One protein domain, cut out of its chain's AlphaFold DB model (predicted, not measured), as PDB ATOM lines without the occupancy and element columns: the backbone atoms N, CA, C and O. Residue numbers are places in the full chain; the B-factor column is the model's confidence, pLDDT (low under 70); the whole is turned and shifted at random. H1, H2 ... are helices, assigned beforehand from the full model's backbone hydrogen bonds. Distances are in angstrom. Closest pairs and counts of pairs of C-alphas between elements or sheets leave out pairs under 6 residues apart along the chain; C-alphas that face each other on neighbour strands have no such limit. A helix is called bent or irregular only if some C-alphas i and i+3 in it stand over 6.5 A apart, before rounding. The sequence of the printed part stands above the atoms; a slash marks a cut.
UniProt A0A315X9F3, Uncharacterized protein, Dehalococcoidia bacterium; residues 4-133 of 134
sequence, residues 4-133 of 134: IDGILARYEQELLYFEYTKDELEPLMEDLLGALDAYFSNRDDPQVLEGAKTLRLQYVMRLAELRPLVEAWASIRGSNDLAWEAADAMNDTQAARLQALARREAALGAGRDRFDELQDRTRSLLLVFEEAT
ATOM      1  N   ILE A   4       7.953  22.026  -4.535       95.69
ATOM      2  CA  ILE A   4       7.145  22.350  -3.351       95.69
ATOM      3  C   ILE A   4       7.122  21.183  -2.358       95.69
ATOM      4  O   ILE A   4       7.297  21.386  -1.155       95.69
ATOM      5  N   ASP A   5       6.975  19.944  -2.836       97.12
ATOM      6  CA  ASP A   5       6.998  18.764  -1.964       97.12
ATOM      7  C   ASP A   5       8.353  18.606  -1.261       97.12
ATOM      8  O   ASP A   5       8.401  18.194  -0.098       97.12
ATOM      9  N   GLY A   6       9.445  18.964  -1.943       96.62
ATOM     10  CA  GLY A   6      10.790  18.993  -1.373       96.62
ATOM     11  C   GLY A   6      10.983  20.092  -0.322       96.62
ATOM     12  O   GLY A   6      11.699  19.881   0.657       96.62
ATOM     13  N   ILE A   7      10.346  21.256  -0.481       96.81
ATOM     14  CA  ILE A   7      10.332  22.319   0.540       96.81
ATOM     15  C   ILE A   7       9.544  21.857   1.774       96.81
ATOM     16  O   ILE A   7      10.065  21.898   2.887       96.81
ATOM     17  N   LEU A   8       8.333  21.325   1.582       98.06
ATOM     18  CA  LEU A   8       7.490  20.834   2.679       98.06
ATOM     19  C   LEU A   8       8.138  19.668   3.437       98.06
ATOM     20  O   LEU A   8       8.020  19.590   4.657       98.06
ATOM     21  N   ALA A   9       8.851  18.780   2.737       97.75
ATOM     22  CA  ALA A   9       9.614  17.708   3.371       97.75
ATOM     23  C   ALA A   9      10.775  18.238   4.225       97.75
ATOM     24  O   ALA A   9      11.006  17.731   5.320       97.75
ATOM     25  N   ARG A  10      11.488  19.274   3.762       97.56
ATOM     26  CA  ARG A  10      12.541  19.915   4.562       97.56
ATOM     27  C   ARG A  10      11.971  20.640   5.779       97.56
ATOM     28  O   ARG A  10      12.541  20.515   6.855       97.56
ATOM     29  N   TYR A  11      10.825  21.310   5.648       97.81
ATOM     30  CA  TYR A  11      10.153  21.933   6.791       97.81
ATOM     31  C   TYR A  11       9.731  20.891   7.837       97.81
ATOM     32  O   TYR A  11      10.011  21.044   9.022       97.81
ATOM     33  N   GLU A  12       9.140  19.775   7.408       97.88
ATOM     34  CA  GLU A  12       8.829  18.655   8.301       97.88
ATOM     35  C   GLU A  12      10.076  18.106   9.008       97.88
ATOM     36  O   GLU A  12      10.053  17.878  10.219       97.88
ATOM     37  N   GLN A  13      11.172  17.939   8.268       97.00
ATOM     38  CA  GLN A  13      12.439  17.456   8.807       97.00
ATOM     39  C   GLN A  13      13.054  18.429   9.826       97.00
ATOM     40  O   GLN A  13      13.590  17.987  10.840       97.00
ATOM     41  N   GLU A  14      12.950  19.737   9.590       95.69
ATOM     42  CA  GLU A  14      13.379  20.788  10.517       95.69
ATOM     43  C   GLU A  14      12.608  20.719  11.848       95.69
ATOM     44  O   GLU A  14      13.223  20.785  12.915       95.69
ATOM     45  N   LEU A  15      11.289  20.489  11.814       95.50
ATOM     46  CA  LEU A  15      10.499  20.297  13.038       95.50
ATOM     47  C   LEU A  15      10.894  19.016  13.787       95.50
ATOM     48  O   LEU A  15      11.088  19.064  15.002       95.50
ATOM     49  N   LEU A  16      11.091  17.909  13.063       95.56
ATOM     50  CA  LEU A  16      11.518  16.633  13.645       95.56
ATOM     51  C   LEU A  16      12.888  16.727  14.323       95.56
ATOM     52  O   LEU A  16      13.091  16.137  15.382       95.56
ATOM     53  N   TYR A  17      13.833  17.459  13.728       94.19
ATOM     54  CA  TYR A  17      15.145  17.673  14.334       94.19
ATOM     55  C   TYR A  17      15.062  18.480  15.623       94.19
ATOM     56  O   TYR A  17      15.740  18.122  16.589       94.19
ATOM     57  N   PHE A  18      14.227  19.521  15.658       92.31
ATOM     58  CA  PHE A  18      14.007  20.276  16.886       92.31
ATOM     59  C   PHE A  18      13.412  19.392  17.987       92.31
ATOM     60  O   PHE A  18      13.981  19.333  19.071       92.31
ATOM     61  N   GLU A  19      12.316  18.683  17.710       93.62
ATOM     62  CA  GLU A  19      11.660  17.805  18.689       93.62
ATOM     63  C   GLU A  19      12.613  16.746  19.231       93.62
ATOM     64  O   GLU A  19      12.763  16.622  20.439       93.62
ATOM     65  N   TYR A  20      13.323  16.045  18.345       94.81
ATOM     66  CA  TYR A  20      14.278  15.028  18.764       94.81
ATOM     67  C   TYR A  20      15.398  15.617  19.631       94.81
ATOM     68  O   TYR A  20      15.716  15.085  20.688       94.81
ATOM     69  N   THR A  21      15.981  16.744  19.217       93.12
ATOM     70  CA  THR A  21      17.050  17.403  19.986       93.12
ATOM     71  C   THR A  21      16.549  17.858  21.355       93.12
ATOM     72  O   THR A  21      17.249  17.695  22.353       93.12
ATOM     73  N   LYS A  22      15.333  18.406  21.403       93.56
ATOM     74  CA  LYS A  22      14.673  18.847  22.627       93.56
ATOM     75  C   LYS A  22      14.441  17.680  23.580       93.56
ATOM     76  O   LYS A  22      14.900  17.745  24.714       93.56
ATOM     77  N   ASP A  23      13.802  16.613  23.110       94.25
ATOM     78  CA  ASP A  23      13.468  15.439  23.922       94.25
ATOM     79  C   ASP A  23      14.717  14.766  24.512       94.25
ATOM     80  O   ASP A  23      14.676  14.231  25.618       94.25
ATOM     81  N   GLU A  24      15.843  14.827  23.798       95.00
ATOM     82  CA  GLU A  24      17.106  14.226  24.225       95.00
ATOM     83  C   GLU A  24      17.925  15.104  25.177       95.00
ATOM     84  O   GLU A  24      18.599  14.589  26.069       95.00
ATOM     85  N   LEU A  25      17.912  16.426  24.984       95.88
ATOM     86  CA  LEU A  25      18.755  17.339  25.759       95.88
ATOM     87  C   LEU A  25      18.039  17.977  26.943       95.88
ATOM     88  O   LEU A  25      18.706  18.284  27.926       95.88
ATOM     89  N   GLU A  26      16.723  18.185  26.882       96.12
ATOM     90  CA  GLU A  26      15.976  18.859  27.949       96.12
ATOM     91  C   GLU A  26      16.143  18.159  29.309       96.12
ATOM     92  O   GLU A  26      16.588  18.832  30.241       96.12
ATOM     93  N   PRO A  27      15.944  16.831  29.443       96.81
ATOM     94  CA  PRO A  27      16.132  16.153  30.729       96.81
ATOM     95  C   PRO A  27      17.580  16.225  31.231       96.81
ATOM     96  O   PRO A  27      17.826  16.457  32.412       96.81
ATOM     97  N   LEU A  28      18.555  16.086  30.324       97.19
ATOM     98  CA  LEU A  28      19.976  16.145  30.677       97.19
ATOM     99  C   LEU A  28      20.389  17.535  31.164       97.19
ATOM    100  O   LEU A  28      21.199  17.645  32.082       97.19
ATOM    101  N   MET A  29      19.851  18.593  30.554       98.19
ATOM    102  CA  MET A  29      20.085  19.965  30.999       98.19
ATOM    103  C   MET A  29      19.469  20.211  32.375       98.19
ATOM    104  O   MET A  29      20.111  20.838  33.210       98.19
ATOM    105  N   GLU A  30      18.268  19.699  32.643       98.00
ATOM    106  CA  GLU A  30      17.630  19.828  33.959       98.00
ATOM    107  C   GLU A  30      18.425  19.127  35.063       98.00
ATOM    108  O   GLU A  30      18.730  19.747  36.087       98.00
ATOM    109  N   ASP A  31      18.825  17.876  34.832       98.00
ATOM    110  CA  ASP A  31      19.634  17.110  35.781       98.00
ATOM    111  C   ASP A  31      20.994  17.781  36.021       98.00
ATOM    112  O   ASP A  31      21.433  17.941  37.166       98.00
ATOM    113  N   LEU A  32      21.652  18.232  34.947       98.25
ATOM    114  CA  LEU A  32      22.929  18.933  35.030       98.25
ATOM    115  C   LEU A  32      22.794  20.250  35.799       98.25
ATOM    116  O   LEU A  32      23.596  20.512  36.690       98.25
ATOM    117  N   LEU A  33      21.782  21.064  35.502       98.19
ATOM    118  CA  LEU A  33      21.529  22.312  36.223       98.19
ATOM    119  C   LEU A  33      21.299  22.068  37.714       98.19
ATOM    120  O   LEU A  33      21.869  22.784  38.534       98.19
ATOM    121  N   GLY A  34      20.537  21.030  38.073       97.62
ATOM    122  CA  GLY A  34      20.345  20.638  39.468       97.62
ATOM    123  C   GLY A  34      21.658  20.266  40.164       97.62
ATOM    124  O   GLY A  34      21.908  20.688  41.294       97.62
ATOM    125  N   ALA A  35      22.535  19.527  39.482       97.44
ATOM    126  CA  ALA A  35      23.843  19.163  40.022       97.44
ATOM    127  C   ALA A  35      24.801  20.360  40.136       97.44
ATOM    128  O   ALA A  35      25.538  20.466  41.117       97.44
ATOM    129  N   LEU A  36      24.765  21.286  39.174       97.31
ATOM    130  CA  LEU A  36      25.539  22.527  39.218       97.31
ATOM    131  C   LEU A  36      25.072  23.435  40.364       97.31
ATOM    132  O   LEU A  36      25.902  23.935  41.122       97.31
ATOM    133  N   ASP A  37      23.759  23.599  40.545       96.81
ATOM    134  CA  ASP A  37      23.188  24.361  41.662       96.81
ATOM    135  C   ASP A  37      23.597  23.747  43.020       96.81
ATOM    136  O   ASP A  37      23.977  24.471  43.950       96.81
ATOM    137  N   ALA A  38      23.580  22.412  43.133       96.25
ATOM    138  CA  ALA A  38      24.038  21.703  44.328       96.25
ATOM    139  C   ALA A  38      25.535  21.933  44.592       96.25
ATOM    140  O   ALA A  38      25.915  22.256  45.720       96.25
ATOM    141  N   TYR A  39      26.375  21.841  43.556       96.50
ATOM    142  CA  TYR A  39      27.811  22.116  43.653       96.50
ATOM    143  C   TYR A  39      28.083  23.539  44.134       96.50
ATOM    144  O   TYR A  39      28.842  23.740  45.082       96.50
ATOM    145  N   PHE A  40      27.427  24.540  43.546       95.25
ATOM    146  CA  PHE A  40      27.640  25.927  43.955       95.25
ATOM    147  C   PHE A  40      27.128  26.228  45.367       95.25
ATOM    148  O   PHE A  40      27.653  27.142  46.005       95.25
ATOM    149  N   SER A  41      26.171  25.443  45.867       95.62
ATOM    150  CA  SER A  41      25.660  25.538  47.237       95.62
ATOM    151  C   SER A  41      26.560  24.850  48.270       95.62
ATOM    152  O   SER A  41      26.564  25.256  49.431       95.62
ATOM    153  N   ASN A  42      27.323  23.826  47.876       94.69
ATOM    154  CA  ASN A  42      28.194  23.063  48.771       94.69
ATOM    155  C   ASN A  42      29.470  22.582  48.056       94.69
ATOM    156  O   ASN A  42      29.621  21.406  47.727       94.69
ATOM    157  N   ARG A  43      30.399  23.514  47.818       91.94
ATOM    158  CA  ARG A  43      31.612  23.270  47.015       91.94
ATOM    159  C   ARG A  43      32.615  22.315  47.662       91.94
ATOM    160  O   ARG A  43      33.437  21.740  46.953       91.94
ATOM    161  N   ASP A  44      32.553  22.159  48.981       92.31
ATOM    162  CA  ASP A  44      33.508  21.355  49.745       92.31
ATOM    163  C   ASP A  44      33.128  19.865  49.795       92.31
ATOM    164  O   ASP A  44      33.904  19.060  50.308       92.31
ATOM    165  N   ASP A  45      31.954  19.484  49.274       95.56
ATOM    166  CA  ASP A  45      31.497  18.094  49.232       95.56
ATOM    167  C   ASP A  45      32.011  17.368  47.971       95.56
ATOM    168  O   ASP A  45      31.547  17.641  46.855       95.56
ATOM    169  N   PRO A  46      32.930  16.391  48.113       94.06
ATOM    170  CA  PRO A  46      33.485  15.671  46.972       94.06
ATOM    171  C   PRO A  46      32.446  14.843  46.207       94.06
ATOM    172  O   PRO A  46      32.622  14.614  45.011       94.06
ATOM    173  N   GLN A  47      31.370  14.386  46.862       95.88
ATOM    174  CA  GLN A  47      30.321  13.608  46.194       95.88
ATOM    175  C   GLN A  47      29.489  14.491  45.264       95.88
ATOM    176  O   GLN A  47      29.128  14.064  44.167       95.88
ATOM    177  N   VAL A  48      29.228  15.733  45.678       95.56
ATOM    178  CA  VAL A  48      28.501  16.713  44.863       95.56
ATOM    179  C   VAL A  48      29.326  17.107  43.636       95.56
ATOM    180  O   VAL A  48      28.796  17.130  42.525       95.56
ATOM    181  N   LEU A  49      30.633  17.340  43.810       96.25
ATOM    182  CA  LEU A  49      31.546  17.609  42.698       96.25
ATOM    183  C   LEU A  49      31.579  16.453  41.685       96.25
ATOM    184  O   LEU A  49      31.461  16.685  40.482       96.25
ATOM    185  N   GLU A  50      31.725  15.211  42.151       96.62
ATOM    186  CA  GLU A  50      31.793  14.040  41.267       96.62
ATOM    187  C   GLU A  50      30.471  13.794  40.522       96.62
ATOM    188  O   GLU A  50      30.467  13.466  39.331       96.62
ATOM    189  N   GLY A  51      29.338  14.016  41.195       96.75
ATOM    190  CA  GLY A  51      28.016  13.972  40.571       96.75
ATOM    191  C   GLY A  51      27.875  14.991  39.438       96.75
ATOM    192  O   GLY A  51      27.484  14.624  38.326       96.75
ATOM    193  N   ALA A  52      28.272  16.246  39.676       97.06
ATOM    194  CA  ALA A  52      28.253  17.294  38.654       97.06
ATOM    195  C   ALA A  52      29.175  16.965  37.465       97.06
ATOM    196  O   ALA A  52      28.760  17.095  36.312       97.06
ATOM    197  N   LYS A  53      30.387  16.447  37.719       97.12
ATOM    198  CA  LYS A  53      31.315  16.000  36.662       97.12
ATOM    199  C   LYS A  53      30.738  14.865  35.816       97.12
ATOM    200  O   LYS A  53      30.885  14.875  34.592       97.12
ATOM    201  N   THR A  54      30.055  13.913  36.448       97.75
ATOM    202  CA  THR A  54      29.419  12.781  35.760       97.75
ATOM    203  C   THR A  54      28.317  13.258  34.814       97.75
ATOM    204  O   THR A  54      28.315  12.890  33.638       97.75
ATOM    205  N   LEU A  55      27.413  14.118  35.289       97.88
ATOM    206  CA  LEU A  55      26.324  14.661  34.470       97.88
ATOM    207  C   LEU A  55      26.846  15.574  33.357       97.88
ATOM    208  O   LEU A  55      26.377  15.498  32.223       97.88
ATOM    209  N   ARG A  56      27.888  16.363  33.636       97.25
ATOM    210  CA  ARG A  56      28.590  17.154  32.619       97.25
ATOM    211  C   ARG A  56      29.137  16.266  31.507       97.25
ATOM    212  O   ARG A  56      28.979  16.592  30.331       97.25
ATOM    213  N   LEU A  57      29.776  15.145  31.847       97.06
ATOM    214  CA  LEU A  57      30.291  14.204  30.852       97.06
ATOM    215  C   LEU A  57      29.161  13.618  29.996       97.06
ATOM    216  O   LEU A  57      29.285  13.604  28.774       97.06
ATOM    217  N   GLN A  58      28.061  13.188  30.618       97.50
ATOM    218  CA  GLN A  58      26.896  12.650  29.906       97.50
ATOM    219  C   GLN A  58      26.298  13.675  28.935       97.50
ATOM    220  O   GLN A  58      26.081  13.359  27.765       97.50
ATOM    221  N   TYR A  59      26.112  14.917  29.388       97.06
ATOM    222  CA  TYR A  59      25.622  16.014  28.557       97.06
ATOM    223  C   TYR A  59      26.536  16.279  27.351       97.06
ATOM    224  O   TYR A  59      26.072  16.324  26.212       97.06
ATOM    225  N   VAL A  60      27.853  16.379  27.570       95.50
ATOM    226  CA  VAL A  60      28.830  16.614  26.491       95.50
ATOM    227  C   VAL A  60      28.878  15.449  25.501       95.50
ATOM    228  O   VAL A  60      28.952  15.678  24.293       95.50
ATOM    229  N   MET A  61      28.807  14.204  25.979       97.00
ATOM    230  CA  MET A  61      28.734  13.030  25.107       97.00
ATOM    231  C   MET A  61      27.474  13.067  24.240       97.00
ATOM    232  O   MET A  61      27.570  12.875  23.028       97.00
ATOM    233  N   ARG A  62      26.316  13.400  24.824       96.56
ATOM    234  CA  ARG A  62      25.065  13.503  24.066       96.56
ATOM    235  C   ARG A  62      25.114  14.612  23.019       96.56
ATOM    236  O   ARG A  62      24.713  14.394  21.878       96.56
ATOM    237  N   LEU A  63      25.678  15.773  23.358       94.88
ATOM    238  CA  LEU A  63      25.915  16.849  22.390       94.88
ATOM    239  C   LEU A  63      26.804  16.397  21.225       94.88
ATOM    240  O   LEU A  63      26.529  16.733  20.073       94.88
ATOM    241  N   ALA A  64      27.858  15.625  21.503       95.50
ATOM    242  CA  ALA A  64      28.743  15.106  20.465       95.50
ATOM    243  C   ALA A  64      28.019  14.128  19.522       95.50
ATOM    244  O   ALA A  64      28.236  14.181  18.312       95.50
ATOM    245  N   GLU A  65      27.133  13.282  20.052       96.06
ATOM    246  CA  GLU A  65      26.295  12.368  19.263       96.06
ATOM    247  C   GLU A  65      25.274  13.106  18.392       96.06
ATOM    248  O   GLU A  65      25.037  12.713  17.250       96.06
ATOM    249  N   LEU A  66      24.688  14.191  18.907       95.19
ATOM    250  CA  LEU A  66      23.704  15.002  18.186       95.19
ATOM    251  C   LEU A  66      24.335  15.941  17.154       95.19
ATOM    252  O   LEU A  66      23.639  16.449  16.276       95.19
ATOM    253  N   ARG A  67      25.651  16.170  17.209       93.44
ATOM    254  CA  ARG A  67      26.342  17.121  16.330       93.44
ATOM    255  C   ARG A  67      26.050  16.922  14.830       93.44
ATOM    256  O   ARG A  67      25.718  17.919  14.188       93.44
ATOM    257  N   PRO A  68      26.105  15.706  14.248       93.81
ATOM    258  CA  PRO A  68      25.790  15.515  12.829       93.81
ATOM    259  C   PRO A  68      24.344  15.893  12.487       93.81
ATOM    260  O   PRO A  68      24.070  16.380  11.392       93.81
ATOM    261  N   LEU A  69      23.416  15.694  13.431       93.25
ATOM    262  CA  LEU A  69      22.014  16.066  13.273       93.25
ATOM    263  C   LEU A  69      21.847  17.586  13.231       93.25
ATOM    264  O   LEU A  69      21.141  18.099  12.371       93.25
ATOM    265  N   VAL A  70      22.527  18.305  14.128       89.31
ATOM    266  CA  VAL A  70      22.505  19.776  14.168       89.31
ATOM    267  C   VAL A  70      23.119  20.361  12.895       89.31
ATOM    268  O   VAL A  70      22.588  21.318  12.336       89.31
ATOM    269  N   GLU A  71      24.204  19.767  12.393       92.69
ATOM    270  CA  GLU A  71      24.815  20.158  11.117       92.69
ATOM    271  C   GLU A  71      23.853  19.922   9.937       92.69
ATOM    272  O   GLU A  71      23.692  20.799   9.083       92.69
ATOM    273  N   ALA A  72      23.148  18.784   9.913       92.81
ATOM    274  CA  ALA A  72      22.113  18.513   8.917       92.81
ATOM    275  C   ALA A  72      20.940  19.502   9.026       92.81
ATOM    276  O   ALA A  72      20.481  20.033   8.014       92.81
ATOM    277  N   TRP A  73      20.491  19.808  10.241       93.81
ATOM    278  CA  TRP A  73      19.427  20.775  10.486       93.81
ATOM    279  C   TRP A  73      19.807  22.173   9.990       93.81
ATOM    280  O   TRP A  73      19.027  22.806   9.279       93.81
ATOM    281  N   ALA A  74      21.035  22.625  10.253       92.12
ATOM    282  CA  ALA A  74      21.526  23.911   9.765       92.12
ATOM    283  C   ALA A  74      21.453  24.036   8.230       92.12
ATOM    284  O   ALA A  74      21.225  25.131   7.722       92.12
ATOM    285  N   SER A  75      21.590  22.926   7.493       93.12
ATOM    286  CA  SER A  75      21.518  22.917   6.024       93.12
ATOM    287  C   SER A  75      20.106  23.083   5.447       93.12
ATOM    288  O   SER A  75      19.964  23.442   4.279       93.12
ATOM    289  N   ILE A  76      19.067  22.829   6.248       94.44
ATOM    290  CA  ILE A  76      17.657  22.915   5.835       94.44
ATOM    291  C   ILE A  76      16.884  24.018   6.563       94.44
ATOM    292  O   ILE A  76      15.685  24.158   6.341       94.44
ATOM    293  N   ARG A  77      17.551  24.788   7.425       91.19
ATOM    294  CA  ARG A  77      16.937  25.841   8.235       91.19
ATOM    295  C   ARG A  77      16.242  26.898   7.372       91.19
ATOM    296  O   ARG A  77      16.770  27.290   6.333       91.19
ATOM    297  N   GLY A  78      15.098  27.390   7.846       92.62
ATOM    298  CA  GLY A  78      14.293  28.390   7.130       92.62
ATOM    299  C   GLY A  78      13.400  27.771   6.055       92.62
ATOM    300  O   GLY A  78      12.907  28.463   5.166       92.62
ATOM    301  N   SER A  79      13.179  26.453   6.113       94.62
ATOM    302  CA  SER A  79      12.273  25.783   5.178       94.62
ATOM    303  C   SER A  79      10.815  26.192   5.380       94.62
ATOM    304  O   SER A  79      10.014  26.033   4.461       94.62
ATOM    305  N   ASN A  80      10.464  26.735   6.549       95.06
ATOM    306  CA  ASN A  80       9.150  27.316   6.808       95.06
ATOM    307  C   ASN A  80       8.904  28.573   5.957       95.06
ATOM    308  O   ASN A  80       7.868  28.662   5.304       95.06
ATOM    309  N   ASP A  81       9.865  29.496   5.910       96.31
ATOM    310  CA  ASP A  81       9.787  30.739   5.143       96.31
ATOM    311  C   ASP A  81       9.667  30.420   3.651       96.31
ATOM    312  O   ASP A  81       8.740  30.882   2.988       96.31
ATOM    313  N   LEU A  82      10.509  29.505   3.155       96.06
ATOM    314  CA  LEU A  82      10.429  29.011   1.777       96.06
ATOM    315  C   LEU A  82       9.076  28.349   1.466       96.06
ATOM    316  O   LEU A  82       8.561  28.475   0.355       96.06
ATOM    317  N   ALA A  83       8.483  27.629   2.426       96.69
ATOM    318  CA  ALA A  83       7.174  27.011   2.234       96.69
ATOM    319  C   ALA A  83       6.060  28.062   2.132       96.69
ATOM    320  O   ALA A  83       5.145  27.901   1.326       96.69
ATOM    321  N   TRP A  84       6.145  29.142   2.911       96.56
ATOM    322  CA  TRP A  84       5.200  30.254   2.838       96.56
ATOM    323  C   TRP A  84       5.365  31.086   1.567       96.56
ATOM    324  O   TRP A  84       4.360  31.472   0.975       96.56
ATOM    325  N   GLU A  85       6.593  31.303   1.097       97.00
ATOM    326  CA  GLU A  85       6.858  31.962  -0.189       97.00
ATOM    327  C   GLU A  85       6.260  31.183  -1.371       97.00
ATOM    328  O   GLU A  85       5.767  31.777  -2.329       97.00
ATOM    329  N   ALA A  86       6.248  29.850  -1.290       95.75
ATOM    330  CA  ALA A  86       5.677  28.981  -2.314       95.75
ATOM    331  C   ALA A  86       4.151  28.778  -2.196       95.75
ATOM    332  O   ALA A  86       3.574  28.074  -3.027       95.75
ATOM    333  N   ALA A  87       3.487  29.356  -1.185       95.69
ATOM    334  CA  ALA A  87       2.098  29.039  -0.842       95.69
ATOM    335  C   ALA A  87       1.107  29.276  -1.996       95.69
ATOM    336  O   ALA A  87       0.209  28.461  -2.204       95.69
ATOM    337  N   ASP A  88       1.305  30.332  -2.790       95.88
ATOM    338  CA  ASP A  88       0.424  30.679  -3.917       95.88
ATOM    339  C   ASP A  88       0.482  29.664  -5.074       95.88
ATOM    340  O   ASP A  88      -0.435  29.600  -5.895       95.88
ATOM    341  N   ALA A  89       1.547  28.860  -5.148       96.25
ATOM    342  CA  ALA A  89       1.730  27.826  -6.166       96.25
ATOM    343  C   ALA A  89       1.267  26.430  -5.702       96.25
ATOM    344  O   ALA A  89       1.314  25.478  -6.483       96.25
ATOM    345  N   MET A  90       0.826  26.292  -4.447       97.31
ATOM    346  CA  MET A  90       0.433  25.009  -3.867       97.31
ATOM    347  C   MET A  90      -0.930  24.535  -4.374       97.31
ATOM    348  O   MET A  90      -1.887  25.301  -4.478       97.31
ATOM    349  N   ASN A  91      -1.052  23.228  -4.598       96.88
ATOM    350  CA  ASN A  91      -2.366  22.589  -4.682       96.88
ATOM    351  C   ASN A  91      -2.982  22.375  -3.281       96.88
ATOM    352  O   ASN A  91      -2.298  22.485  -2.263       96.88
ATOM    353  N   ASP A  92      -4.260  21.988  -3.224       97.81
ATOM    354  CA  ASP A  92      -4.999  21.799  -1.963       97.81
ATOM    355  C   ASP A  92      -4.312  20.834  -0.979       97.81
ATOM    356  O   ASP A  92      -4.322  21.061   0.233       97.81
ATOM    357  N   THR A  93      -3.680  19.766  -1.482       97.38
ATOM    358  CA  THR A  93      -2.964  18.789  -0.644       97.38
ATOM    359  C   THR A  93      -1.715  19.413  -0.023       97.38
ATOM    360  O   THR A  93      -1.457  19.243   1.170       97.38
ATOM    361  N   GLN A  94      -0.948  20.158  -0.819       97.75
ATOM    362  CA  GLN A  94       0.257  20.858  -0.367       97.75
ATOM    363  C   GLN A  94      -0.089  21.962   0.638       97.75
ATOM    364  O   GLN A  94       0.523  22.030   1.704       97.75
ATOM    365  N   ALA A  95      -1.137  22.742   0.365       97.75
ATOM    366  CA  ALA A  95      -1.632  23.769   1.273       97.75
ATOM    367  C   ALA A  95      -2.103  23.166   2.609       97.75
ATOM    368  O   ALA A  95      -1.748  23.660   3.680       97.75
ATOM    369  N   ALA A  96      -2.844  22.052   2.578       98.06
ATOM    370  CA  ALA A  96      -3.255  21.350   3.794       98.06
ATOM    371  C   ALA A  96      -2.052  20.846   4.613       98.06
ATOM    372  O   ALA A  96      -2.067  20.937   5.847       98.06
ATOM    373  N   ARG A  97      -0.998  20.359   3.942       98.06
ATOM    374  CA  ARG A  97       0.255  19.936   4.586       98.06
ATOM    375  C   ARG A  97       0.990  21.117   5.224       98.06
ATOM    376  O   ARG A  97       1.366  21.004   6.387       98.06
ATOM    377  N   LEU A  98       1.123  22.252   4.531       98.19
ATOM    378  CA  LEU A  98       1.698  23.480   5.097       98.19
ATOM    379  C   LEU A  98       0.959  23.906   6.374       98.19
ATOM    380  O   LEU A  98       1.581  24.147   7.404       98.19
ATOM    381  N   GLN A  99      -0.375  23.916   6.345       98.06
ATOM    382  CA  GLN A  99      -1.189  24.281   7.509       98.06
ATOM    383  C   GLN A  99      -1.014  23.309   8.686       98.06
ATOM    384  O   GLN A  99      -1.052  23.719   9.846       98.06
ATOM    385  N   ALA A 100      -0.831  22.014   8.415       98.00
ATOM    386  CA  ALA A 100      -0.540  21.035   9.458       98.00
ATOM    387  C   ALA A 100       0.839  21.272  10.095       98.00
ATOM    388  O   ALA A 100       0.947  21.241  11.322       98.00
ATOM    389  N   LEU A 101       1.857  21.560   9.281       97.94
ATOM    390  CA  LEU A 101       3.206  21.877   9.753       97.94
ATOM    391  C   LEU A 101       3.229  23.171  10.575       97.94
ATOM    392  O   LEU A 101       3.760  23.166  11.679       97.94
ATOM    393  N   ALA A 102       2.551  24.226  10.120       96.56
ATOM    394  CA  ALA A 102       2.449  25.486  10.855       96.56
ATOM    395  C   ALA A 102       1.772  25.314  12.229       96.56
ATOM    396  O   ALA A 102       2.219  25.881  13.226       96.56
ATOM    397  N   ARG A 103       0.720  24.484  12.319       95.56
ATOM    398  CA  ARG A 103       0.092  24.147  13.610       95.56
ATOM    399  C   ARG A 103       1.038  23.386  14.535       95.56
ATOM    400  O   ARG A 103       1.037  23.645  15.736       95.56
ATOM    401  N   ARG A 104       1.828  22.455  13.992       95.44
ATOM    402  CA  ARG A 104       2.849  21.729  14.758       95.44
ATOM    403  C   ARG A 104       3.925  22.685  15.263       95.44
ATOM    404  O   ARG A 104       4.223  22.663  16.449       95.44
ATOM    405  N   GLU A 105       4.449  23.560  14.409       94.56
ATOM    406  CA  GLU A 105       5.441  24.559  14.812       94.56
ATOM    407  C   GLU A 105       4.911  25.485  15.914       94.56
ATOM    408  O   GLU A 105       5.603  25.713  16.902       94.56
ATOM    409  N   ALA A 106       3.664  25.951  15.808       92.06
ATOM    410  CA  ALA A 106       3.047  26.770  16.848       92.06
ATOM    411  C   ALA A 106       2.946  26.033  18.198       92.06
ATOM    412  O   ALA A 106       3.212  26.625  19.242       92.06
ATOM    413  N   ALA A 107       2.609  24.738  18.188       90.44
ATOM    414  CA  ALA A 107       2.598  23.916  19.401       90.44
ATOM    415  C   ALA A 107       4.009  23.723  19.986       90.44
ATOM    416  O   ALA A 107       4.175  23.700  21.205       90.44
ATOM    417  N   LEU A 108       5.026  23.633  19.123       90.06
ATOM    418  CA  LEU A 108       6.429  23.546  19.523       90.06
ATOM    419  C   LEU A 108       6.988  24.872  20.044       90.06
ATOM    420  O   LEU A 108       7.910  24.838  20.854       90.06
ATOM    421  N   GLY A 109       6.429  26.016  19.639       85.56
ATOM    422  CA  GLY A 109       6.869  27.350  20.064       85.56
ATOM    423  C   GLY A 109       6.944  27.508  21.584       85.56
ATOM    424  O   GLY A 109       7.970  27.931  22.100       85.56
ATOM    425  N   ALA A 110       5.932  27.041  22.323       72.44
ATOM    426  CA  ALA A 110       5.969  27.060  23.792       72.44
ATOM    427  C   ALA A 110       7.090  26.175  24.377       72.44
ATOM    428  O   ALA A 110       7.625  26.453  25.448       72.44
ATOM    429  N   GLY A 111       7.446  25.094  23.680       77.56
ATOM    430  CA  GLY A 111       8.551  24.218  24.053       77.56
ATOM    431  C   GLY A 111       9.929  24.757  23.670       77.56
ATOM    432  O   GLY A 111      10.901  24.280  24.252       77.56
ATOM    433  N   ARG A 112      10.015  25.704  22.722       87.00
ATOM    434  CA  ARG A 112      11.254  26.377  22.298       87.00
ATOM    435  C   ARG A 112      11.738  27.352  23.357       87.00
ATOM    436  O   ARG A 112      12.873  27.217  23.782       87.00
ATOM    437  N   ASP A 113      10.859  28.215  23.860       89.31
ATOM    438  CA  ASP A 113      11.237  29.222  24.861       89.31
ATOM    439  C   ASP A 113      11.881  28.577  26.103       89.31
ATOM    440  O   ASP A 113      12.977  28.954  26.513       89.31
ATOM    441  N   ARG A 114      11.262  27.519  26.648       90.75
ATOM    442  CA  ARG A 114      11.831  26.756  27.777       90.75
ATOM    443  C   ARG A 114      13.171  26.107  27.426       90.75
ATOM    444  O   ARG A 114      14.078  26.081  28.253       90.75
ATOM    445  N   PHE A 115      13.272  25.519  26.237       94.06
ATOM    446  CA  PHE A 115      14.491  24.838  25.810       94.06
ATOM    447  C   PHE A 115      15.656  25.825  25.669       94.06
ATOM    448  O   PHE A 115      16.752  25.546  26.154       94.06
ATOM    449  N   ASP A 116      15.396  26.997  25.089       93.75
ATOM    450  CA  ASP A 116      16.366  28.080  24.934       93.75
ATOM    451  C   ASP A 116      16.813  28.618  26.306       93.75
ATOM    452  O   ASP A 116      18.012  28.760  26.556       93.75
ATOM    453  N   GLU A 117      15.880  28.820  27.244       94.69
ATOM    454  CA  GLU A 117      16.193  29.208  28.628       94.69
ATOM    455  C   GLU A 117      17.097  28.181  29.334       94.69
ATOM    456  O   GLU A 117      18.086  28.547  29.983       94.69
ATOM    457  N   LEU A 118      16.789  26.885  29.203       95.94
ATOM    458  CA  LEU A 118      17.603  25.805  29.765       95.94
ATOM    459  C   LEU A 118      18.994  25.764  29.134       95.94
ATOM    460  O   LEU A 118      19.985  25.615  29.855       95.94
ATOM    461  N   GLN A 119      19.088  25.930  27.816       95.00
ATOM    462  CA  GLN A 119      20.359  25.944  27.102       95.00
ATOM    463  C   GLN A 119      21.237  27.117  27.550       95.00
ATOM    464  O   GLN A 119      22.418  26.927  27.861       95.00
ATOM    465  N   ASP A 120      20.666  28.317  27.646       96.75
ATOM    466  CA  ASP A 120      21.378  29.520  28.072       96.75
ATOM    467  C   ASP A 120      21.866  29.419  29.522       96.75
ATOM    468  O   ASP A 120      23.023  29.758  29.820       96.75
ATOM    469  N   ARG A 121      21.019  28.910  30.425       97.19
ATOM    470  CA  ARG A 121      21.384  28.709  31.830       97.19
ATOM    471  C   ARG A 121      22.456  27.631  31.977       97.19
ATOM    472  O   ARG A 121      23.433  27.853  32.694       97.19
ATOM    473  N   THR A 122      22.310  26.510  31.266       96.62
ATOM    474  CA  THR A 122      23.282  25.405  31.281       96.62
ATOM    475  C   THR A 122      24.636  25.900  30.805       96.62
ATOM    476  O   THR A 122      25.619  25.746  31.521       96.62
ATOM    477  N   ARG A 123      24.694  26.588  29.656       95.38
ATOM    478  CA  ARG A 123      25.934  27.173  29.124       95.38
ATOM    479  C   ARG A 123      26.616  28.090  30.139       95.38
ATOM    480  O   ARG A 123      27.826  28.004  30.323       95.38
ATOM    481  N   SER A 124      25.843  28.964  30.781       95.50
ATOM    482  CA  SER A 124      26.378  29.966  31.706       95.50
ATOM    483  C   SER A 124      26.952  29.334  32.976       95.50
ATOM    484  O   SER A 124      28.062  29.675  33.377       95.50
ATOM    485  N   LEU A 125      26.229  28.398  33.599       95.31
ATOM    486  CA  LEU A 125      26.698  27.734  34.820       95.31
ATOM    487  C   LEU A 125      27.817  26.730  34.547       95.31
ATOM    488  O   LEU A 125      28.730  26.615  35.362       95.31
ATOM    489  N   LEU A 126      27.773  26.038  33.406       94.88
ATOM    490  CA  LEU A 126      28.811  25.086  33.029       94.88
ATOM    491  C   LEU A 126      30.157  25.790  32.841       94.88
ATOM    492  O   LEU A 126      31.151  25.307  33.357       94.88
ATOM    493  N   LEU A 127      30.182  26.959  32.191       94.50
ATOM    494  CA  LEU A 127      31.403  27.760  32.047       94.50
ATOM    495  C   LEU A 127      32.059  28.040  33.411       94.50
ATOM    496  O   LEU A 127      33.234  27.749  33.608       94.50
ATOM    497  N   VAL A 128      31.276  28.550  34.366       95.62
ATOM    498  CA  VAL A 128      31.764  28.883  35.715       95.62
ATOM    499  C   VAL A 128      32.219  27.632  36.472       95.62
ATOM    500  O   VAL A 128      33.158  27.685  37.264       95.62
ATOM    501  N   PHE A 129      31.543  26.504  36.262       95.56
ATOM    502  CA  PHE A 129      31.901  25.234  36.881       95.56
ATOM    503  C   PHE A 129      33.245  24.706  36.377       95.56
ATOM    504  O   PHE A 129      34.068  24.287  37.189       95.56
ATOM    505  N   GLU A 130      33.490  24.754  35.066       92.88
ATOM    506  CA  GLU A 130      34.773  24.344  34.485       92.88
ATOM    507  C   GLU A 130      35.908  25.222  35.031       92.88
ATOM    508  O   GLU A 130      36.870  24.694  35.577       92.88
ATOM    509  N   GLU A 131      35.747  26.550  35.027       92.94
ATOM    510  CA  GLU A 131      36.744  27.488  35.573       92.94
ATOM    511  C   GLU A 131      37.072  27.243  37.057       92.94
ATOM    512  O   GLU A 131      38.182  27.517  37.507       92.94
ATOM    513  N   ALA A 132      36.107  26.753  37.838       90.00
ATOM    514  CA  ALA A 132      36.280  26.481  39.262       90.00
ATOM    515  C   ALA A 132      36.864  25.089  39.563       90.00
ATOM    516  O   ALA A 132      37.192  24.815  40.721       90.00
ATOM    517  N   THR A 133      36.920  24.195  38.572       87.88
ATOM    518  CA  THR A 133      37.275  22.779  38.763       87.88
ATOM    519  C   THR A 133      38.442  22.289  37.900       87.88
ATOM    520  O   THR A 133      38.856  21.137  38.084       87.88
TER     521      THR A 133
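What this domain is: This is residues 4 to 133 of the 134 residues of an uncharacterized protein of Dehalococcoidia bacterium (UniProt A0A315X9F3). This is a long, slender rod of three long helices running lengthwise: bent H1 folds back into bent H2 as a helical hairpin, and kinked H4 runs the length of the rod over H1, from its first arm to its second. Short H3 packs on the first arm of H1, near the end of the rod where the printed part begins. The printed part has 130 residues with four named helices, H1, H2, H3 and H4 in that order, and no named strand; the class is all helix. It is loose, with a radius of gyration of the C-alphas of 19.2 A, and spans 65 by 25 by 18 A.

How they stand to each other: Begin with H1, residues 4 to 41, the hub, which touches three other helices. It was assigned as one helix by its hydrogen bonds, but it is bent: C-alphas 24 and 27 are 6.9 A apart, between arms H1a, residues 4 to 24, and H1b, residues 27 to 41. H2, residues 46 to 76, also assigned as one helix by its hydrogen bonds, is bent where C-alphas 65 and 68 are 7.2 A apart, giving H2a, residues 46 to 65, and H2b, residues 68 to 76. H1b and H2a form a helical hairpin and touch at a shallow tilt of 29 degrees, opposite ways; their closest C-alphas, of Ala 35 and Ala 52, are 5.0 A apart. Residues 10 to 17 of H1a touch H2b, closest at the C-alphas of Glu 14 and Trp 73, 6.0 A. H3, residues 79 to 85, touches H1a, with the C-alphas of Tyr 11 and Ser 79 closest at 4.7 A. H4, residues 92 to 133, touches H1a, closest at the C-alphas of Glu 12 and Leu 101, 6.6 A. Its residues 118 to 129 touch H1b at a shallow tilt of 24 degrees, the same way, closest at the C-alphas of Leu 33 and Thr 122, 6.1 A. H1b, H2a and H4 form an up-and-down bundle, each running against the one before it, though H2a and H4 are close but not clearly touching, with 1 pair of C-alphas within 8 A. H2b and H4 are apart. Each O i to N i+4 pair is within hydrogen-bond range in H1a, H1b, H2a and H3, against 4 of 5 in H2b and 34 of 38 in H4.

Where its parts are: Find C-alpha 4 at (7.145, 22.350, -3.351); from there H1a runs 30.4 A to C-alpha 24, and H1b 21.2 A from C-alpha 27 to C-alpha 41. Find C-alpha 46 at (33.485, 15.671, 46.972), where H2a begins its 28.8 A; H2b and H3 follow. H4 runs 58.7 A to C-alpha 133 at (37.275, 22.779, 38.763), with a kink of 43 degrees near residue 110.

The domain as a whole: The C-alphas farthest apart, of Asp 44 and Asn 91, are 65.2 A from each other. The printed part has no cut, and its links are tight from H1 to H2 and from H2 to H3, and short from H3 to H4. The mean pLDDT of the printed part is 95.0, and no printed residue is under 70.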